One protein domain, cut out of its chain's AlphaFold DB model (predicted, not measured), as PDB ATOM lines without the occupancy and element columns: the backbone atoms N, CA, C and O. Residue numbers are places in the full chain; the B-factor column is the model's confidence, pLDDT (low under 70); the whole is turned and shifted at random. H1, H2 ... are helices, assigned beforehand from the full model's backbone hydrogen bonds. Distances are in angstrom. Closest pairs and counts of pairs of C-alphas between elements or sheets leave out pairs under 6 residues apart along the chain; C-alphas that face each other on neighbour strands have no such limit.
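AT A GLANCE: This is residues 149 to 189 of the 291 residues of the protein "Plug domain-containing protein" of Elizabethkingia sp. JS20170427COW (UniProt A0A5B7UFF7). What shape do these atoms make? They make a helical hairpin in which the longer helix H1 and the shorter H2 run opposite ways, shifted along each other, with contact only at residues 149 to 153 of H1. Residues 162 to 169 fold back from the far end of H1 to reach H2, and residues 179 to 189 after H2 turn back as a tail with no named element. What is the make-up and size? The printed part has 41 residues, with two named helices in the order H1, H2 and no named strand, and its class is all helix. It is only just compact, close to loose, with a radius of gyration of the C-alphas of 10.8 A and spans of 32 by 21 by 12 A.

HOW THE PARTS SIT: How does H1, residues 149 to 161, stand to H2, residues 170 to 178? They touch and form a helical hairpin, at a shallow tilt of 20 degrees, opposite ways. Where do they come closest? H1 touches H2 with residues 149 to 153 alone, and the closest C-alphas, those of Val 149 and Ile 173, are 5.9 A apart. The centres are 13.3 A apart. What do the backbones show? In H1 and H2 every O i to N i+4 pair is within hydrogen-bond range.

IN THESE COORDINATES: Where is the longest helix? H1 has 13 residues and measures 18.3 A from C-alpha 149 at (18.229, 23.444, 42.924) to C-alpha 161 at (4.191, 12.540, 47.385). Where is H2? It has 9 residues and measures 12.4 A, ending with C-alpha 178 at (20.900, 30.146, 36.231).

THE WHOLE: How far does it reach? The two C-alphas farthest apart, those of Gly 163 and Leu 180, are 31.8 A apart. Is anything cut or long? The printed part has no cut, and the link from H1 to H2, 8 residues, is short. How confident is the model? The mean pLDDT of the printed part is 88.6, and no printed residue is under 70.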
ATOM      1  N   VAL A 149      19.039  24.096  43.971       90.81
ATOM      2  CA  VAL A 149      18.229  23.444  42.924       90.81
ATOM      3  C   VAL A 149      17.731  22.069  43.376       90.81
ATOM      4  O   VAL A 149      16.534  21.780  43.299       90.81
ATOM      5  N   ASP A 150      18.635  21.241  43.897       91.69
ATOM      6  CA  ASP A 150      18.304  19.915  44.423       91.69
ATOM      7  C   ASP A 150      17.358  20.030  45.621       91.69
ATOM      8  O   ASP A 150      16.380  19.291  45.720       91.69
ATOM      9  N   PHE A 151      17.597  21.002  46.508       91.75
ATOM     10  CA  PHE A 151      16.717  21.273  47.641       91.75
ATOM     11  C   PHE A 151      15.294  21.635  47.194       91.75
ATOM     12  O   PHE A 151      14.333  21.062  47.712       91.75
ATOM     13  N   MET A 152      15.142  22.555  46.236       92.00
ATOM     14  CA  MET A 152      13.832  22.951  45.700       92.00
ATOM     15  C   MET A 152      13.119  21.768  45.035       92.00
ATOM     16  O   MET A 152      11.932  21.540  45.284       92.00
ATOM     17  N   THR A 153      13.856  20.977  44.252       93.06
ATOM     18  CA  THR A 153      13.332  19.803  43.541       93.06
ATOM     19  C   THR A 153      12.848  18.729  44.515       93.06
ATOM     20  O   THR A 153      11.684  18.327  44.461       93.06
ATOM     21  N   LEU A 154      13.690  18.329  45.473       93.25
ATOM     22  CA  LEU A 154      13.351  17.320  46.485       93.25
ATOM     23  C   LEU A 154      12.202  17.778  47.389       93.25
ATOM     24  O   LEU A 154      11.374  16.972  47.814       93.25
ATOM     25  N   ARG A 155      12.117  19.079  47.686       92.81
ATOM     26  CA  ARG A 155      11.029  19.635  48.497       92.81
ATOM     27  C   ARG A 155       9.691  19.621  47.759       92.81
ATOM     28  O   ARG A 155       8.665  19.358  48.389       92.81
ATOM     29  N   ASN A 156       9.697  19.854  46.449       94.31
ATOM     30  CA  ASN A 156       8.517  19.691  45.603       94.31
ATOM     31  C   ASN A 156       8.100  18.226  45.466       94.31
ATOM     32  O   ASN A 156       6.914  17.927  45.596       94.31
ATOM     33  N   GLU A 157       9.058  17.321  45.266       93.44
ATOM     34  CA  GLU A 157       8.803  15.878  45.212       93.44
ATOM     35  C   GLU A 157       8.154  15.388  46.515       93.44
ATOM     36  O   GLU A 157       7.115  14.729  46.491       93.44
ATOM     37  N   ALA A 158       8.693  15.800  47.667       93.69
ATOM     38  CA  ALA A 158       8.120  15.486  48.974       93.69
ATOM     39  C   ALA A 158       6.695  16.046  49.153       93.69
ATOM     40  O   ALA A 158       5.841  15.370  49.729       93.69
ATOM     41  N   ALA A 159       6.419  17.260  48.661       93.50
ATOM     42  CA  ALA A 159       5.081  17.851  48.699       93.50
ATOM     43  C   ALA A 159       4.089  17.059  47.838       93.50
ATOM     44  O   ALA A 159       3.016  16.699  48.323       93.50
ATOM     45  N   SER A 160       4.482  16.728  46.605       93.94
ATOM     46  CA  SER A 160       3.677  15.946  45.664       93.94
ATOM     47  C   SER A 160       3.365  14.551  46.211       93.94
ATOM     48  O   SER A 160       2.208  14.134  46.216       93.94
ATOM     49  N   ASN A 161       4.365  13.857  46.762       94.81
ATOM     50  CA  ASN A 161       4.191  12.540  47.385       94.81
ATOM     51  C   ASN A 161       3.268  12.583  48.616       94.81
ATOM     52  O   ASN A 161       2.602  11.600  48.929       94.81
ATOM     53  N   ALA A 162       3.200  13.725  49.304       94.69
ATOM     54  CA  ALA A 162       2.286  13.959  50.419       94.69
ATOM     55  C   ALA A 162       0.898  14.479  49.985       94.69
ATOM     56  O   ALA A 162       0.098  14.840  50.851       94.69
ATOM     57  N   GLY A 163       0.616  14.571  48.678       92.44
ATOM     58  CA  GLY A 163      -0.639  15.110  48.140       92.44
ATOM     59  C   GLY A 163      -0.828  16.614  48.375       92.44
ATOM     60  O   GLY A 163      -1.956  17.103  48.368       92.44
ATOM     61  N   LYS A 164       0.258  17.351  48.634       93.00
ATOM     62  CA  LYS A 164       0.251  18.802  48.856       93.00
ATOM     63  C   LYS A 164       0.630  19.549  47.582       93.00
ATOM     64  O   LYS A 164       1.315  19.023  46.708       93.00
ATOM     65  N   THR A 165       0.232  20.814  47.513       89.75
ATOM     66  CA  THR A 165       0.727  21.746  46.496       89.75
ATOM     67  C   THR A 165       2.243  21.895  46.608       89.75
ATOM     68  O   THR A 165       2.772  22.040  47.713       89.75
ATOM     69  N   VAL A 166       2.931  21.872  45.466       90.56
ATOM     70  CA  VAL A 166       4.380  22.102  45.384       90.56
ATOM     71  C   VAL A 166       4.751  23.494  45.909       90.56
ATOM     72  O   VAL A 166       3.944  24.420  45.857       90.56
ATOM     73  N   TYR A 167       5.965  23.626  46.442       88.19
ATOM     74  CA  TYR A 167       6.442  24.854  47.084       88.19
ATOM     75  C   TYR A 167       7.119  25.823  46.109       88.19
ATOM     76  O   TYR A 167       7.094  27.023  46.354       88.19
ATOM     77  N   TYR A 168       7.720  25.304  45.036       89.94
ATOM     78  CA  TYR A 168       8.471  26.071  44.042       89.94
ATOM     79  C   TYR A 168       7.953  25.768  42.633       89.94
ATOM     80  O   TYR A 168       7.670  24.616  42.300       89.94
ATOM     81  N   SER A 169       7.848  26.779  41.783       90.44
ATOM     82  CA  SER A 169       7.525  26.635  40.361       90.44
ATOM     83  C   SER A 169       8.743  26.191  39.539       90.44
ATOM     84  O   SER A 169       9.892  26.360  39.950       90.44
ATOM     85  N   ALA A 170       8.508  25.646  38.341       88.62
ATOM     86  CA  ALA A 170       9.590  25.270  37.423       88.62
ATOM     87  C   ALA A 170      10.451  26.479  37.006       88.62
ATOM     88  O   ALA A 170      11.662  26.352  36.848       88.62
ATOM     89  N   GLU A 171       9.838  27.661  36.885       87.88
ATOM     90  CA  GLU A 171      10.544  28.904  36.568       87.88
ATOM     91  C   GLU A 171      11.496  29.324  37.698       87.88
ATOM     92  O   GLU A 171      12.623  29.733  37.433       87.88
ATOM     93  N   GLU A 172      11.083  29.189  38.963       86.62
ATOM     94  CA  GLU A 172      11.938  29.489  40.122       86.62
ATOM     95  C   GLU A 172      13.143  28.547  40.208       86.62
ATOM     96  O   GLU A 172      14.251  28.992  40.508       86.62
ATOM     97  N   ILE A 173      12.953  27.266  39.882       88.06
ATOM     98  CA  ILE A 173      14.044  26.283  39.847       88.06
ATOM     99  C   ILE A 173      15.037  26.615  38.724       88.06
ATOM    100  O   ILE A 173      16.247  26.584  38.951       88.06
ATOM    101  N   GLU A 174      14.560  26.989  37.533       88.25
ATOM    102  CA  GLU A 174      15.439  27.409  36.433       88.25
ATOM    103  C   GLU A 174      16.165  28.729  36.746       88.25
ATOM    104  O   GLU A 174      17.352  28.870  36.445       88.25
ATOM    105  N   LYS A 175      15.513  29.672  37.444       86.88
ATOM    106  CA  LYS A 175      16.175  30.887  37.950       86.88
ATOM    107  C   LYS A 175      17.270  30.560  38.963       86.88
ATOM    108  O   LYS A 175      18.369  31.095  38.826       86.88
ATOM    109  N   ALA A 176      17.022  29.652  39.907       86.75
ATOM    110  CA  ALA A 176      18.042  29.181  40.848       86.75
ATOM    111  C   ALA A 176      19.224  28.516  40.123       86.75
ATOM    112  O   ALA A 176      20.383  28.791  40.424       86.75
ATOM    113  N   LYS A 177      18.937  27.705  39.103       87.12
ATOM    114  CA  LYS A 177      19.942  27.030  38.272       87.12
ATOM    115  C   LYS A 177      20.773  27.995  37.425       87.12
ATOM    116  O   LYS A 177      21.941  27.720  37.167       87.12
ATOM    117  N   SER A 178      20.193  29.122  37.007       85.88
ATOM    118  CA  SER A 178      20.900  30.146  36.231       85.88
ATOM    119  C   SER A 178      21.997  30.862  37.028       85.88
ATOM    120  O   SER A 178      22.937  31.382  36.432       85.88
ATOM    121  N   GLY A 179      21.874  30.927  38.362       81.19
ATOM    122  CA  GLY A 179      22.796  31.660  39.236       81.19
ATOM    123  C   GLY A 179      22.775  33.189  39.072       81.19
ATOM    124  O   GLY A 179      23.563  33.878  39.715       81.19
ATOM    125  N   LEU A 180      21.889  33.740  38.233       81.38
ATOM    126  CA  LEU A 180      21.847  35.172  37.898       81.38
ATOM    127  C   LEU A 180      21.202  36.047  38.984       81.38
ATOM    128  O   LEU A 180      21.365  37.264  38.972       81.38
ATOM    129  N   TYR A 181      20.476  35.435  39.919       80.88
ATOM    130  CA  TYR A 181      19.686  36.123  40.943       80.88
ATOM    131  C   TYR A 181      20.061  35.643  42.356       80.88
ATOM    132  O   TYR A 181      19.211  35.086  43.052       80.88
ATOM    133  N   PRO A 182      21.314  35.837  42.805       76.81
ATOM    134  CA  PRO A 182      21.810  35.270  44.060       76.81
ATOM    135  C   PRO A 182      21.078  35.788  45.308       76.81
ATOM    136  O   PRO A 182      21.008  35.074  46.297       76.81
ATOM    137  N   ASP A 183      20.481  36.984  45.267       79.44
ATOM    138  CA  ASP A 183      19.710  37.525  46.398       79.44
ATOM    139  C   ASP A 183      18.286  36.958  46.501       79.44
ATOM    140  O   ASP A 183      17.666  37.019  47.558       79.44
ATOM    141  N   LEU A 184      17.735  36.430  45.405       79.75
ATOM    142  CA  LEU A 184      16.383  35.853  45.381       79.75
ATOM    143  C   LEU A 184      16.426  34.322  45.409       79.75
ATOM    144  O   LEU A 184      15.554  33.688  46.000       79.75
ATOM    145  N   TYR A 185      17.458  33.739  44.801       83.56
ATOM    146  CA  TYR A 185      17.678  32.301  44.702       83.56
ATOM    147  C   TYR A 185      19.149  31.967  45.023       83.56
ATOM    148  O   TYR A 185      19.894  31.551  44.132       83.56
ATOM    149  N   PRO A 186      19.599  32.183  46.274       85.38
ATOM    150  CA  PRO A 186      20.962  31.860  46.688       85.38
ATOM    151  C   PRO A 186      21.198  30.347  46.699       85.38
ATOM    152  O   PRO A 186      20.272  29.563  46.914       85.38
ATOM    153  N   ASP A 187      22.466  29.965  46.544       85.94
ATOM    154  CA  ASP A 187      22.968  28.611  46.785       85.94
ATOM    155  C   ASP A 187      24.054  28.644  47.869       85.94
ATOM    156  O   ASP A 187      25.260  28.668  47.605       85.94
ATOM    157  N   THR A 188      23.607  28.762  49.118       87.50
ATOM    158  CA  THR A 188      24.486  29.031  50.258       87.50
ATOM    159  C   THR A 188      25.015  27.749  50.892       87.50
ATOM    160  O   THR A 188      24.280  27.002  51.541       87.50
ATOM    161  N   ASP A 189      26.334  27.553  50.821       87.69
ATOM    162  CA  ASP A 189      27.048  26.584  51.660       87.69
ATOM    163  C   ASP A 189      27.328  27.188  53.046       87.69
ATOM    164  O   ASP A 189      28.353  27.832  53.300       87.69
TER     165      ASP A 189